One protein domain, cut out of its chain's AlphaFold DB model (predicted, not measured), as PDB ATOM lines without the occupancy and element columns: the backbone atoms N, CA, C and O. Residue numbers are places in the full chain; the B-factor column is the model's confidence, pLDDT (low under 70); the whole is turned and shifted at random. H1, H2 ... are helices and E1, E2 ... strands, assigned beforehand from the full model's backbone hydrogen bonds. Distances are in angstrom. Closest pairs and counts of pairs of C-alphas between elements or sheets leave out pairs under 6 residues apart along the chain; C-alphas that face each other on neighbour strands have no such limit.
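Overview. This is residues 68 to 175 of the 175 residues of an uncharacterized protein of Pelagibacteraceae bacterium BACL5 MAG-121128-bin54 (UniProt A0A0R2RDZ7). A strongly twisted sheet of five strands curls round the helix H1 near one end, while its long hairpin of E3 and E4 runs out along the longest axis. H3 packs on the opposite face of the sheet from H1, towards the far part of that hairpin, and H2 packs mostly on E5. The 108 printed residues hold three named helices and five named strands in the order E1, H1, H2, H3, E2, E3, E4, E5, a mixed class. The sheet is branched and antiparallel, with the neighbour pairs E1 and E4, E2 and E3, E3 and E4, E4 and E5. The whole is compact, with a radius of gyration of the C-alphas of 14.6 A, yet elongated in outline, 46 by 27 by 24 A.

Along the chain. Find C-alpha 148 at (12.486, -14.440, -36.686); from there E4, residues 148 to 162, runs 36.3 A to C-alpha 162 at (17.141, 21.599, -37.566), and it bends by 81 degrees at residue 158. E3, residues 132 to 142, is 32.2 A long, E2, residues 123 to 129, 18.6 A, and E5, residues 167 to 174, 19.9 A. E1, residues 68 to 70, begins at C-alpha 68, (11.882, 21.900, -34.044), and is 6.5 A long. The helices are H1, residues 82 to 91, 14.2 A; H2, residues 97 to 104, 10.2 A; and H3, residues 108 to 116, 12.2 A.

Arrangement. Start at E4, which has E1 and E3 on one side and E5 on the other side. Its pairing is staggered: look for N 153 and O 137 of E3 at 2.9 A, N 161 and O 168 of E5 at 2.8 A, and N 160 and O 69 of E1 at 2.9 A. E2 lies on the other side of E3 from E4, with N 127 and O 134 at 2.8 A. E2, E3, E4 and E5 form a meander, each strand the antiparallel neighbour of the one before. H1 is on the sheet, its Cys 89 and Cys 133 of E3 having C-alphas 5.7 A apart. H3 is on the opposite face, at a height over the sheet of 7.7 A; its closest C-alphas to E3 are Val 113 and Gly 141, 5.2 A. H2 is on the sheet too, closest to E5 at the C-alphas of Ala 99 and Phe 171, 5.1 A. H2 and H3 only just touch, only at the corner, with 3 pairs of C-alphas within 8 A, the closest being Asn 104 and Tyr 111, 4.9 A. H1 and H3 are apart. In H1, H2 and H3 every O i to N i+4 pair is within hydrogen-bond range.

Size, cuts and confidence. The two C-alphas farthest apart are those of Glu 83 and Asp 145, 46.4 A. The printed part has no cut, and the link from E1 to H1, 11 residues, is long; residues 78 to 79 in it pair, parallel, with residues 69 to 70 of E1. The mean pLDDT of the printed part is 89.7, and residue 175, the chain's last, is under 70.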
ATOM      1  N   VAL A  68      12.929  22.752 -33.474       92.56
ATOM      2  CA  VAL A  68      11.882  21.900 -34.044       92.56
ATOM      3  C   VAL A  68      11.149  22.672 -35.137       92.56
ATOM      4  O   VAL A  68      10.661  23.778 -34.911       92.56
ATOM      5  N   LEU A  69      11.069  22.059 -36.310       93.25
ATOM      6  CA  LEU A  69      10.319  22.500 -37.474       93.25
ATOM      7  C   LEU A  69       9.071  21.622 -37.589       93.25
ATOM      8  O   LEU A  69       9.169  20.401 -37.445       93.25
ATOM      9  N   VAL A  70       7.909  22.215 -37.839       93.69
ATOM     10  CA  VAL A  70       6.622  21.500 -37.899       93.69
ATOM     11  C   VAL A  70       5.885  21.790 -39.200       93.69
ATOM     12  O   VAL A  70       6.072  22.846 -39.797       93.69
ATOM     13  N   THR A  71       5.014  20.876 -39.622       90.19
ATOM     14  CA  THR A  71       4.138  21.060 -40.796       90.19
ATOM     15  C   THR A  71       2.724  21.525 -40.440       90.19
ATOM     16  O   THR A  71       1.962  21.930 -41.311       90.19
ATOM     17  N   PHE A  72       2.360  21.503 -39.157       88.12
ATOM     18  CA  PHE A  72       1.006  21.765 -38.675       88.12
ATOM     19  C   PHE A  72       0.921  23.023 -37.804       88.12
ATOM     20  O   PHE A  72       1.887  23.431 -37.152       88.12
ATOM     21  N   ASP A  73      -0.265  23.629 -37.787       85.06
ATOM     22  CA  ASP A  73      -0.576  24.794 -36.959       85.06
ATOM     23  C   ASP A  73      -0.817  24.424 -35.488       85.06
ATOM     24  O   ASP A  73      -1.115  23.281 -35.145       85.06
ATOM     25  N   GLY A  74      -0.714  25.420 -34.602       80.94
ATOM     26  CA  GLY A  74      -1.035  25.265 -33.176       80.94
ATOM     27  C   GLY A  74       0.164  25.015 -32.259       80.94
ATOM     28  O   GLY A  74      -0.020  24.743 -31.074       80.94
ATOM     29  N   THR A  75       1.394  25.145 -32.765       84.00
ATOM     30  CA  THR A  75       2.615  25.094 -31.943       84.00
ATOM     31  C   THR A  75       3.364  26.428 -31.970       84.00
ATOM     32  O   THR A  75       3.156  27.252 -32.854       84.00
ATOM     33  N   LYS A  76       4.261  26.643 -30.998       88.88
ATOM     34  CA  LYS A  76       5.195  27.789 -30.988       88.88
ATOM     35  C   LYS A  76       6.422  27.569 -31.888       88.88
ATOM     36  O   LYS A  76       7.311  28.414 -31.918       88.88
ATOM     37  N   ASN A  77       6.505  26.410 -32.540       90.31
ATOM     38  CA  ASN A  77       7.642  26.011 -33.359       90.31
ATOM     39  C   ASN A  77       7.565  26.660 -34.744       90.31
ATOM     40  O   ASN A  77       6.503  27.111 -35.173       90.31
ATOM     41  N   TYR A  78       8.692  26.685 -35.457       90.50
ATOM     42  CA  TYR A  78       8.723  27.230 -36.808       90.50
ATOM     43  C   TYR A  78       7.931  26.327 -37.758       90.50
ATOM     44  O   TYR A  78       8.244  25.142 -37.907       90.50
ATOM     45  N   LYS A  79       6.907  26.894 -38.395       93.06
ATOM     46  CA  LYS A  79       6.082  26.188 -39.373       93.06
ATOM     47  C   LYS A  79       6.741  26.228 -40.748       93.06
ATOM     48  O   LYS A  79       7.079  27.298 -41.249       93.06
ATOM     49  N   LEU A  80       6.894  25.059 -41.358       91.94
ATOM     50  CA  LEU A  80       7.359  24.915 -42.731       91.94
ATOM     51  C   LEU A  80       6.224  25.251 -43.704       91.94
ATOM     52  O   LEU A  80       5.082  24.844 -43.498       91.94
ATOM     53  N   THR A  81       6.549  25.994 -44.761       91.31
ATOM     54  CA  THR A  81       5.704  26.075 -45.959       91.31
ATOM     55  C   THR A  81       5.815  24.769 -46.742       91.31
ATOM     56  O   THR A  81       6.779  24.032 -46.549       91.31
ATOM     57  N   ASP A  82       4.882  24.493 -47.650       89.62
ATOM     58  CA  ASP A  82       4.892  23.244 -48.431       89.62
ATOM     59  C   ASP A  82       6.204  23.063 -49.215       89.62
ATOM     60  O   ASP A  82       6.808  21.993 -49.181       89.62
ATOM     61  N   GLU A  83       6.719  24.144 -49.810       87.56
ATOM     62  CA  GLU A  83       8.013  24.150 -50.506       87.56
ATOM     63  C   GLU A  83       9.190  23.852 -49.562       87.56
ATOM     64  O   GLU A  83      10.094  23.083 -49.894       87.56
ATOM     65  N   LEU A  84       9.190  24.444 -48.360       90.50
ATOM     66  CA  LEU A  84      10.225  24.177 -47.359       90.50
ATOM     67  C   LEU A  84      10.094  22.769 -46.779       90.50
ATOM     68  O   LEU A  84      11.102  22.167 -46.428       90.50
ATOM     69  N   TYR A  85       8.879  22.239 -46.671       91.75
ATOM     70  CA  TYR A  85       8.630  20.888 -46.195       91.75
ATOM     71  C   TYR A  85       9.170  19.847 -47.175       91.75
ATOM     72  O   TYR A  85       9.908  18.955 -46.753       91.75
ATOM     73  N   GLU A  86       8.889  20.002 -48.470       91.69
ATOM     74  CA  GLU A  86       9.451  19.158 -49.528       91.69
ATOM     75  C   GLU A  86      10.981  19.211 -49.512       91.69
ATOM     76  O   GLU A  86      11.644  18.176 -49.413       91.69
ATOM     77  N   ALA A  87      11.547  20.420 -49.499       90.12
ATOM     78  CA  ALA A  87      12.989  20.617 -49.446       90.12
ATOM     79  C   ALA A  87      13.615  19.947 -48.207       90.12
ATOM     80  O   ALA A  87      14.573  19.180 -48.312       90.12
ATOM     81  N   VAL A  88      13.055  20.172 -47.017       92.12
ATOM     82  CA  VAL A  88      13.540  19.547 -45.778       92.12
ATOM     83  C   VAL A  88      13.418  18.026 -45.845       92.12
ATOM     84  O   VAL A  88      14.335  17.333 -45.400       92.12
ATOM     85  N   CYS A  89      12.345  17.483 -46.421       93.06
ATOM     86  CA  CYS A  89      12.179  16.043 -46.585       93.06
ATOM     87  C   CYS A  89      13.246  15.437 -47.504       93.06
ATOM     88  O   CYS A  89      13.901  14.461 -47.137       93.06
ATOM     89  N   GLU A  90      13.467  16.034 -48.678       90.62
ATOM     90  CA  GLU A  90      14.474  15.563 -49.630       90.62
ATOM     91  C   GLU A  90      15.886  15.587 -49.029       90.62
ATOM     92  O   GLU A  90      16.701  14.698 -49.307       90.62
ATOM     93  N   ALA A  91      16.159  16.585 -48.183       89.38
ATOM     94  CA  ALA A  91      17.449  16.778 -47.536       89.38
ATOM     95  C   ALA A  91      17.680  15.821 -46.370       89.38
ATOM     96  O   ALA A  91      18.797  15.361 -46.135       89.38
ATOM     97  N   THR A  92      16.616  15.533 -45.625       91.25
ATOM     98  CA  THR A  92      16.686  14.730 -44.412       91.25
ATOM     99  C   THR A  92      16.942  13.275 -44.777       91.25
ATOM    100  O   THR A  92      16.140  12.634 -45.447       91.25
ATOM    101  N   LYS A  93      18.065  12.732 -44.303       88.69
ATOM    102  CA  LYS A  93      18.396  11.300 -44.422       88.69
ATOM    103  C   LYS A  93      18.486  10.589 -43.081       88.69
ATOM    104  O   LYS A  93      18.463   9.368 -43.031       88.69
ATOM    105  N   LEU A  94      18.586  11.352 -41.997       90.44
ATOM    106  CA  LEU A  94      18.834  10.818 -40.669       90.44
ATOM    107  C   LEU A  94      17.531  10.705 -39.883       90.44
ATOM    108  O   LEU A  94      16.841  11.703 -39.642       90.44
ATOM    109  N   ILE A  95      17.248   9.490 -39.423       93.19
ATOM    110  CA  ILE A  95      16.189   9.209 -38.459       93.19
ATOM    111  C   ILE A  95      16.856   8.847 -37.126       93.19
ATOM    112  O   ILE A  95      17.484   7.795 -37.014       93.19
ATOM    113  N   PRO A  96      16.773   9.707 -36.100       91.94
ATOM    114  CA  PRO A  96      17.351   9.426 -34.799       91.94
ATOM    115  C   PRO A  96      16.547   8.349 -34.063       91.94
ATOM    116  O   PRO A  96      15.327   8.251 -34.202       91.94
ATOM    117  N   GLN A  97      17.218   7.625 -33.166       88.12
ATOM    118  CA  GLN A  97      16.611   6.573 -32.344       88.12
ATOM    119  C   GLN A  97      15.383   7.056 -31.553       88.12
ATOM    120  O   GLN A  97      14.425   6.315 -31.371       88.12
ATOM    121  N   ARG A  98      15.358   8.330 -31.141       88.44
ATOM    122  CA  ARG A  98      14.193   8.950 -30.492       88.44
ATOM    123  C   ARG A  98      12.933   8.915 -31.367       88.44
ATOM    124  O   ARG A  98      11.855   8.641 -30.847       88.44
ATOM    125  N   ALA A  99      13.058   9.208 -32.660       90.12
ATOM    126  CA  ALA A  99      11.925   9.196 -33.586       90.12
ATOM    127  C   ALA A  99      11.429   7.759 -33.821       90.12
ATOM    128  O   ALA A  99      10.226   7.515 -33.828       90.12
ATOM    129  N   ILE A 100      12.365   6.809 -33.908       88.94
ATOM    130  CA  ILE A 100      12.099   5.367 -34.034       88.94
ATOM    131  C   ILE A 100      11.363   4.839 -32.801       88.94
ATOM    132  O   ILE A 100      10.336   4.182 -32.921       88.94
ATOM    133  N   MET A 101      11.825   5.196 -31.603       84.88
ATOM    134  CA  MET A 101      11.157   4.835 -30.353       84.88
ATOM    135  C   MET A 101       9.732   5.383 -30.274       84.88
ATOM    136  O   MET A 101       8.826   4.666 -29.860       84.88
ATOM    137  N   GLY A 102       9.515   6.627 -30.712       84.69
ATOM    138  CA  GLY A 102       8.174   7.208 -30.807       84.69
ATOM    139  C   GLY A 102       7.242   6.408 -31.723       84.69
ATOM    140  O   GLY A 102       6.099   6.157 -31.354       84.69
ATOM    141  N   ALA A 103       7.739   5.958 -32.877       85.00
ATOM    142  CA  ALA A 103       6.975   5.141 -33.821       85.00
ATOM    143  C   ALA A 103       6.728   3.703 -33.323       85.00
ATOM    144  O   ALA A 103       5.644   3.156 -33.543       85.00
ATOM    145  N   ASN A 104       7.699   3.112 -32.612       81.06
ATOM    146  CA  ASN A 104       7.603   1.779 -32.008       81.06
ATOM    147  C   ASN A 104       6.499   1.690 -30.946       81.06
ATOM    148  O   ASN A 104       5.854   0.653 -30.843       81.06
ATOM    149  N   PHE A 105       6.229   2.757 -30.183       74.94
ATOM    150  CA  PHE A 105       5.136   2.750 -29.196       74.94
ATOM    151  C   PHE A 105       3.761   2.446 -29.805       74.94
ATOM    152  O   PHE A 105       2.878   1.966 -29.097       74.94
ATOM    153  N   LEU A 106       3.578   2.702 -31.104       80.00
ATOM    154  CA  LEU A 106       2.336   2.418 -31.822       80.00
ATOM    155  C   LEU A 106       2.326   1.021 -32.471       80.00
ATOM    156  O   LEU A 106       1.254   0.497 -32.755       80.00
ATOM    157  N   ASN A 107       3.489   0.387 -32.663       85.31
ATOM    158  CA  ASN A 107       3.611  -0.957 -33.234       85.31
ATOM    159  C   ASN A 107       4.300  -1.907 -32.237       85.31
ATOM    160  O   ASN A 107       5.525  -2.012 -32.180       85.31
ATOM    161  N   TYR A 108       3.484  -2.619 -31.454       86.12
ATOM    162  CA  TYR A 108       3.944  -3.492 -30.367       86.12
ATOM    163  C   TYR A 108       4.870  -4.629 -30.830       86.12
ATOM    164  O   TYR A 108       5.805  -4.992 -30.116       86.12
ATOM    165  N   GLU A 109       4.644  -5.191 -32.018       88.56
ATOM    166  CA  GLU A 109       5.515  -6.237 -32.562       88.56
ATOM    167  C   GLU A 109       6.876  -5.672 -32.975       88.56
ATOM    168  O   GLU A 109       7.907  -6.256 -32.644       88.56
ATOM    169  N   ALA A 110       6.894  -4.509 -33.638       89.06
ATOM    170  CA  ALA A 110       8.134  -3.818 -33.982       89.06
ATOM    171  C   ALA A 110       8.933  -3.452 -32.728       89.06
ATOM    172  O   ALA A 110      10.145  -3.648 -32.699       89.06
ATOM    173  N   TYR A 111       8.257  -2.992 -31.671       90.38
ATOM    174  CA  TYR A 111       8.884  -2.710 -30.382       90.38
ATOM    175  C   TYR A 111       9.518  -3.955 -29.744       90.38
ATOM    176  O   TYR A 111      10.641  -3.880 -29.241       90.38
ATOM    177  N   GLN A 112       8.832  -5.101 -29.779       91.06
ATOM    178  CA  GLN A 112       9.385  -6.362 -29.276       91.06
ATOM    179  C   GLN A 112      10.615  -6.793 -30.066       91.06
ATOM    180  O   GLN A 112      11.659  -7.026 -29.467       91.06
ATOM    181  N   VAL A 113      10.513  -6.849 -31.397       91.94
ATOM    182  CA  VAL A 113      11.635  -7.228 -32.268       91.94
ATOM    183  C   VAL A 113      12.828  -6.297 -32.041       91.94
ATOM    184  O   VAL A 113      13.947  -6.769 -31.864       91.94
ATOM    185  N   TYR A 114      12.578  -4.989 -31.965       90.44
ATOM    186  CA  TYR A 114      13.584  -3.969 -31.676       90.44
ATOM    187  C   TYR A 114      14.231  -4.128 -30.292       90.44
ATOM    188  O   TYR A 114      15.418  -3.885 -30.122       90.44
ATOM    189  N   THR A 115      13.476  -4.551 -29.280       90.62
ATOM    190  CA  THR A 115      14.040  -4.781 -27.942       90.62
ATOM    191  C   THR A 115      14.860  -6.073 -27.914       90.62
ATOM    192  O   THR A 115      15.982  -6.096 -27.408       90.62
ATOM    193  N   ASN A 116      14.329  -7.142 -28.509       91.81
ATOM    194  CA  ASN A 116      14.931  -8.472 -28.513       91.81
ATOM    195  C   ASN A 116      16.203  -8.544 -29.367       91.81
ATOM    196  O   ASN A 116      17.109  -9.311 -29.052       91.81
ATOM    197  N   ASN A 117      16.298  -7.732 -30.423       91.44
ATOM    198  CA  ASN A 117      17.477  -7.663 -31.285       91.44
ATOM    199  C   ASN A 117      18.570  -6.702 -30.775       91.44
ATOM    200  O   ASN A 117      19.539  -6.444 -31.489       91.44
ATOM    201  N   GLY A 118      18.424  -6.152 -29.563       89.12
ATOM    202  CA  GLY A 118      19.403  -5.234 -28.982       89.12
ATOM    203  C   GLY A 118      19.348  -3.815 -29.555       89.12
ATOM    204  O   GLY A 118      20.376  -3.139 -29.586       89.12
ATOM    205  N   ASN A 119      18.168  -3.347 -29.970       89.50
ATOM    206  CA  ASN A 119      17.915  -2.014 -30.529       89.50
ATOM    207  C   ASN A 119      18.561  -1.772 -31.903       89.50
ATOM    208  O   ASN A 119      18.806  -0.622 -32.285       89.50
ATOM    209  N   LEU A 120      18.845  -2.845 -32.645       90.75
ATOM    210  CA  LEU A 120      19.461  -2.771 -33.965       90.75
ATOM    211  C   LEU A 120      18.416  -2.447 -35.035       90.75
ATOM    212  O   LEU A 120      17.322  -3.014 -35.076       90.75
ATOM    213  N   ILE A 121      18.777  -1.528 -35.924       91.44
ATOM    214  CA  ILE A 121      17.976  -1.134 -37.083       91.44
ATOM    215  C   ILE A 121      18.737  -1.593 -38.319       91.44
ATOM    216  O   ILE A 121      19.925  -1.308 -38.446       91.44
ATOM    217  N   GLU A 122      18.058  -2.321 -39.200       92.38
ATOM    218  CA  GLU A 122      18.653  -2.826 -40.439       92.38
ATOM    219  C   GLU A 122      18.773  -1.701 -41.469       92.38
ATOM    220  O   GLU A 122      19.823  -1.531 -42.084       92.38
ATOM    221  N   ASP A 123      17.702  -0.922 -41.635       92.25
ATOM    222  CA  ASP A 123      17.643   0.151 -42.623       92.25
ATOM    223  C   ASP A 123      16.693   1.276 -42.191       92.25
ATOM    224  O   ASP A 123      15.755   1.060 -41.417       92.25
ATOM    225  N   THR A 124      16.922   2.478 -42.716       93.25
ATOM    226  CA  THR A 124      16.092   3.669 -42.521       93.25
ATOM    227  C   THR A 124      15.899   4.384 -43.847       93.25
ATOM    228  O   THR A 124      16.854   4.566 -44.596       93.25
ATOM    229  N   PHE A 125      14.696   4.885 -44.105       93.62
ATOM    230  CA  PHE A 125      14.411   5.631 -45.322       93.62
ATOM    231  C   PHE A 125      13.564   6.866 -45.042       93.62
ATOM    232  O   PHE A 125      12.685   6.872 -44.182       93.62
ATOM    233  N   VAL A 126      13.821   7.910 -45.824       94.31
ATOM    234  CA  VAL A 126      13.016   9.130 -45.883       94.31
ATOM    235  C   VAL A 126      12.753   9.414 -47.354       94.31
ATOM    236  O   VAL A 126      13.695   9.505 -48.148       94.31
ATOM    237  N   LYS A 127      11.478   9.502 -47.723       93.88
ATOM    238  CA  LYS A 127      11.022   9.656 -49.103       93.88
ATOM    239  C   LYS A 127       9.877  10.658 -49.183       93.88
ATOM    240  O   LYS A 127       9.055  10.742 -48.278       93.88
ATOM    241  N   TRP A 128       9.831  11.398 -50.280       92.56
ATOM    242  CA  TRP A 128       8.738  12.309 -50.587       92.56
ATOM    243  C   TRP A 128       7.732  11.598 -51.494       92.56
ATOM    244  O   TRP A 128       8.091  11.180 -52.594       92.56
ATOM    245  N   GLU A 129       6.496  11.420 -51.027       91.69
ATOM    246  CA  GLU A 129       5.414  10.760 -51.766       91.69
ATOM    247  C   GLU A 129       4.081  11.476 -51.517       91.69
ATOM    248  O   GLU A 129       3.744  11.801 -50.381       91.69
ATOM    249  N   ASN A 130       3.294  11.698 -52.575       89.38
ATOM    250  CA  ASN A 130       1.951  12.291 -52.494       89.38
ATOM    251  C   ASN A 130       1.884  13.601 -51.675       89.38
ATOM    252  O   ASN A 130       0.987  13.766 -50.853       89.38
ATOM    253  N   ASN A 131       2.834  14.522 -51.882       89.00
ATOM    254  CA  ASN A 131       2.982  15.779 -51.125       89.00
ATOM    255  C   ASN A 131       3.202  15.597 -49.611       89.00
ATOM    256  O   ASN A 131       2.953  16.510 -48.824       89.00
ATOM    257  N   THR A 132       3.663  14.421 -49.192       92.25
ATOM    258  CA  THR A 132       3.973  14.115 -47.797       92.25
ATOM    259  C   THR A 132       5.355  13.496 -47.680       92.25
ATOM    260  O   THR A 132       5.833  12.775 -48.559       92.25
ATOM    261  N   CYS A 133       6.020  13.774 -46.566       94.25
ATOM    262  CA  CYS A 133       7.287  13.149 -46.244       94.25
ATOM    263  C   CYS A 133       7.031  11.852 -45.484       94.25
ATOM    264  O   CYS A 133       6.561  11.879 -44.348       94.25
ATOM    265  N   ILE A 134       7.367  10.719 -46.087       94.19
ATOM    266  CA  ILE A 134       7.278   9.405 -45.462       94.19
ATOM    267  C   ILE A 134       8.646   9.034 -44.904       94.19
ATOM    268  O   ILE A 134       9.642   8.994 -45.628       94.19
ATOM    269  N   ALA A 135       8.689   8.727 -43.615       94.31
ATOM    270  CA  ALA A 135       9.873   8.234 -42.933       94.31
ATOM    271  C   ALA A 135       9.588   6.860 -42.333       94.31
ATOM    272  O   ALA A 135       8.512   6.606 -41.787       94.31
ATOM    273  N   GLY A 136      10.559   5.962 -42.428       92.56
ATOM    274  CA  GLY A 136      10.410   4.606 -41.937       92.56
ATOM    275  C   GLY A 136      11.734   3.916 -41.689       92.56
ATOM    276  O   GLY A 136      12.807   4.430 -42.000       92.56
ATOM    277  N   TYR A 137      11.645   2.747 -41.076       92.25
ATOM    278  CA  TYR A 137      12.784   1.924 -40.717       92.25
ATOM    279  C   TYR A 137      12.392   0.452 -40.698       92.25
ATOM    280  O   TYR A 137      11.216   0.103 -40.573       92.25
ATOM    281  N   THR A 138      13.394  -0.409 -40.810       93.12
ATOM    282  CA  THR A 138      13.220  -1.858 -40.784       93.12
ATOM    283  C   THR A 138      13.984  -2.460 -39.616       93.12
ATOM    284  O   THR A 138      15.157  -2.151 -39.398       93.12
ATOM    285  N   VAL A 139      13.305  -3.314 -38.856       93.06
ATOM    286  CA  VAL A 139      13.881  -4.087 -37.752       93.06
ATOM    287  C   VAL A 139      13.770  -5.571 -38.056       93.06
ATOM    288  O   VAL A 139      12.750  -6.039 -38.568       93.06
ATOM    289  N   VAL A 140      14.832  -6.307 -37.738       92.94
ATOM    290  CA  VAL A 140      14.908  -7.759 -37.900       92.94
ATOM    291  C   VAL A 140      15.335  -8.367 -36.583       92.94
ATOM    292  O   VAL A 140      16.293  -7.902 -35.964       92.94
ATOM    293  N   GLY A 141      14.621  -9.395 -36.150       92.25
ATOM    294  CA  GLY A 141      14.968 -10.116 -34.940       92.25
ATOM    295  C   GLY A 141      13.888 -11.085 -34.483       92.25
ATOM    296  O   GLY A 141      12.821 -11.173 -35.097       92.25
ATOM    297  N   PRO A 142      14.167 -11.825 -33.403       91.75
ATOM    298  CA  PRO A 142      13.246 -12.811 -32.872       91.75
ATOM    299  C   PRO A 142      12.115 -12.150 -32.077       91.75
ATOM    300  O   PRO A 142      12.326 -11.254 -31.255       91.75
ATOM    301  N   LEU A 143      10.902 -12.647 -32.281       88.75
ATOM    302  CA  LEU A 143       9.784 -12.453 -31.366       88.75
ATOM    303  C   LEU A 143       9.980 -13.289 -30.086       88.75
ATOM    304  O   LEU A 143      10.883 -14.121 -29.990       88.75
ATOM    305  N   ASN A 144       9.119 -13.078 -29.087       87.44
ATOM    306  CA  ASN A 144       9.190 -13.792 -27.803       87.44
ATOM    307  C   ASN A 144       8.963 -15.311 -27.918       87.44
ATOM    308  O   ASN A 144       9.338 -16.055 -27.017       87.44
ATOM    309  N   ASP A 145       8.349 -15.768 -29.007       87.56
ATOM    310  CA  ASP A 145       8.154 -17.182 -29.343       87.56
ATOM    311  C   ASP A 145       9.364 -17.802 -30.075       87.56
ATOM    312  O   ASP A 145       9.356 -18.994 -30.378       87.56
ATOM    313  N   GLY A 146      10.407 -17.009 -30.348       84.12
ATOM    314  CA  GLY A 146      11.601 -17.415 -31.089       84.12
ATOM    315  C   GLY A 146      11.483 -17.279 -32.611       84.12
ATOM    316  O   GLY A 146      12.454 -17.567 -33.309       84.12
ATOM    317  N   THR A 147      10.343 -16.825 -33.142       89.94
ATOM    318  CA  THR A 147      10.148 -16.635 -34.585       89.94
ATOM    319  C   THR A 147      10.918 -15.408 -35.072       89.94
ATOM    320  O   THR A 147      10.696 -14.299 -34.585       89.94
ATOM    321  N   GLU A 148      11.798 -15.572 -36.061       91.69
ATOM    322  CA  GLU A 148      12.486 -14.440 -36.686       91.69
ATOM    323  C   GLU A 148      11.517 -13.648 -37.574       91.69
ATOM    324  O   GLU A 148      10.861 -14.200 -38.460       91.69
ATOM    325  N   LYS A 149      11.415 -12.340 -37.327       92.25
ATOM    326  CA  LYS A 149      10.502 -11.456 -38.047       92.25
ATOM    327  C   LYS A 149      11.235 -10.219 -38.545       92.25
ATOM    328  O   LYS A 149      12.015  -9.598 -37.825       92.25
ATOM    329  N   LYS A 150      10.935  -9.854 -39.789       94.06
ATOM    330  CA  LYS A 150      11.350  -8.604 -40.424       94.06
ATOM    331  C   LYS A 150      10.140  -7.683 -40.503       94.06
ATOM    332  O   LYS A 150       9.158  -8.021 -41.162       94.06
ATOM    333  N   ILE A 151      10.191  -6.557 -39.798       91.38
ATOM    334  CA  ILE A 151       9.093  -5.589 -39.721       91.38
ATOM    335  C   ILE A 151       9.588  -4.248 -40.242       91.38
ATOM    336  O   ILE A 151      10.542  -3.680 -39.711       91.38
ATOM    337  N   THR A 152       8.905  -3.728 -41.257       92.19
ATOM    338  CA  THR A 152       9.101  -2.363 -41.737       92.19
ATOM    339  C   THR A 152       8.003  -1.477 -41.171       92.19
ATOM    340  O   THR A 152       6.818  -1.722 -41.392       92.19
ATOM    341  N   VAL A 153       8.407  -0.451 -40.432       90.62
ATOM    342  CA  VAL A 153       7.519   0.570 -39.880       90.62
ATOM    343  C   VAL A 153       7.696   1.842 -40.692       90.62
ATOM    344  O   VAL A 153       8.818   2.294 -40.905       90.62
ATOM    345  N   SER A 154       6.594   2.437 -41.137       91.69
ATOM    346  CA  SER A 154       6.607   3.673 -41.916       91.69
ATOM    347  C   SER A 154       5.465   4.582 -41.507       91.69
ATOM    348  O   SER A 154       4.364   4.106 -41.248       91.69
ATOM    349  N   GLY A 155       5.706   5.885 -41.523       91.75
ATOM    350  CA  GLY A 155       4.689   6.879 -41.226       91.75
ATOM    351  C   GLY A 155       5.040   8.247 -41.787       91.75
ATOM    352  O   GLY A 155       6.085   8.440 -42.409       91.75
ATOM    353  N   GLU A 156       4.158   9.208 -41.554       92.50
ATOM    354  CA  GLU A 156       4.363  10.588 -41.987       92.50
ATOM    355  C   GLU A 156       5.324  11.314 -41.032       92.50
ATOM    356  O   GLU A 156       5.130  11.333 -39.812       92.50
ATOM    357  N   ALA A 157       6.367  11.939 -41.576       93.19
ATOM    358  CA  ALA A 157       7.257  12.821 -40.838       93.19
ATOM    359  C   ALA A 157       6.597  14.199 -40.677       93.19
ATOM    360  O   ALA A 157       6.643  15.040 -41.578       93.19
ATOM    361  N   LEU A 158       5.991  14.425 -39.509       89.94
ATOM    362  CA  LEU A 158       5.294  15.678 -39.179       89.94
ATOM    363  C   LEU A 158       6.212  16.754 -38.599       89.94
ATOM    364  O   LEU A 158       5.818  17.910 -38.420       89.94
ATOM    365  N   SER A 159       7.409  16.367 -38.166       91.88
ATOM    366  CA  SER A 159       8.324  17.280 -37.493       91.88
ATOM    367  C   SER A 159       9.768  16.919 -37.783       91.88
ATOM    368  O   SER A 159      10.131  15.740 -37.807       91.88
ATOM    369  N   PHE A 160      10.599  17.945 -37.905       94.44
ATOM    370  CA  PHE A 160      12.036  17.832 -38.118       94.44
ATOM    371  C   PHE A 160      12.780  18.610 -37.045       94.44
ATOM    372  O   PHE A 160      12.263  19.564 -36.474       94.44
ATOM    373  N   LEU A 161      14.005  18.202 -36.763       93.69
ATOM    374  CA  LEU A 161      14.934  18.948 -35.936       93.69
ATOM    375  C   LEU A 161      15.994  19.547 -36.852       93.69
ATOM    376  O   LEU A 161      16.742  18.795 -37.475       93.69
ATOM    377  N   SER A 162      16.051  20.874 -36.919       92.50
ATOM    378  CA  SER A 162      17.141  21.599 -37.566       92.50
ATOM    379  C   SER A 162      18.225  21.913 -36.547       92.50
ATOM    380  O   SER A 162      17.965  22.533 -35.513       92.50
ATOM    381  N   THR A 163      19.456  21.506 -36.844       86.38
ATOM    382  CA  THR A 163      20.642  21.880 -36.060       86.38
ATOM    383  C   THR A 163      21.346  23.114 -36.629       86.38
ATOM    384  O   THR A 163      22.343  23.562 -36.072       86.38
ATOM    385  N   GLY A 164      20.847  23.666 -37.744       80.81
ATOM    386  CA  GLY A 164      21.533  24.681 -38.551       80.81
ATOM    387  C   GLY A 164      22.605  24.114 -39.495       80.81
ATOM    388  O   GLY A 164      23.071  24.831 -40.375       80.81
ATOM    389  N   ILE A 165      22.972  22.836 -39.346       83.38
ATOM    390  CA  ILE A 165      23.908  22.121 -40.232       83.38
ATOM    391  C   ILE A 165      23.171  21.014 -40.984       83.38
ATOM    392  O   ILE A 165      23.328  20.860 -42.192       83.38
ATOM    393  N   ASP A 166      22.364  20.246 -40.256       86.69
ATOM    394  CA  ASP A 166      21.570  19.146 -40.778       86.69
ATOM    395  C   ASP A 166      20.115  19.230 -40.304       86.69
ATOM    396  O   ASP A 166      19.765  19.939 -39.352       86.69
ATOM    397  N   THR A 167      19.261  18.482 -40.997       91.31
ATOM    398  CA  THR A 167      17.886  18.216 -40.587       91.31
ATOM    399  C   THR A 167      17.727  16.734 -40.292       91.31
ATOM    400  O   THR A 167      18.261  15.868 -40.989       91.31
ATOM    401  N   ARG A 168      16.997  16.433 -39.220       94.31
ATOM    402  CA  ARG A 168      16.730  15.066 -38.761       94.31
ATOM    403  C   ARG A 168      15.244  14.892 -38.546       94.31
ATOM    404  O   ARG A 168      14.585  15.827 -38.092       94.31
ATOM    405  N   VAL A 169      14.710  13.703 -38.804       94.25
ATOM    406  CA  VAL A 169      13.304  13.422 -38.480       94.25
ATOM    407  C   VAL A 169      13.123  13.501 -36.965       94.25
ATOM    408  O   VAL A 169      13.867  12.885 -36.210       94.25
ATOM    409  N   TYR A 170      12.155  14.280 -36.495       92.00
ATOM    410  CA  TYR A 170      11.892  14.430 -35.063       92.00
ATOM    411  C   TYR A 170      10.734  13.551 -34.601       92.00
ATOM    412  O   TYR A 170      10.799  12.957 -33.525       92.00
ATOM    413  N   PHE A 171       9.686  13.459 -35.418       89.94
ATOM    414  CA  PHE A 171       8.489  12.693 -35.103       89.94
ATOM    415  C   PHE A 171       7.932  12.017 -36.352       89.94
ATOM    416  O   PHE A 171       7.760  12.666 -37.384       89.94
ATOM    417  N   ILE A 172       7.640  10.722 -36.221       90.06
ATOM    418  CA  ILE A 172       6.982   9.903 -37.239       90.06
ATOM    419  C   ILE A 172       5.601   9.551 -36.700       90.06
ATOM    420  O   ILE A 172       5.482   8.889 -35.667       90.06
ATOM    421  N   LYS A 173       4.558   9.984 -37.402       86.19
ATOM    422  CA  LYS A 173       3.190   9.551 -37.143       86.19
ATOM    423  C   LYS A 173       2.959   8.232 -37.867       86.19
ATOM    424  O   LYS A 173       2.793   8.210 -39.083       86.19
ATOM    425  N   ASN A 174       2.992   7.148 -37.103       73.69
ATOM    426  CA  ASN A 174       2.647   5.811 -37.576       73.69
ATOM    427  C   ASN A 174       1.115   5.692 -37.724       73.69
ATOM    428  O   ASN A 174       0.395   6.310 -36.931       73.69
ATOM    429  N   PHE A 175       0.641   4.957 -38.733       59.28
ATOM    430  CA  PHE A 175      -0.788   4.712 -38.980       59.28
ATOM    431  C   PHE A 175      -1.263   3.421 -38.317       59.28
ATOM    432  O   PHE A 175      -0.466   2.456 -38.275       59.28
TER     433      PHE A 175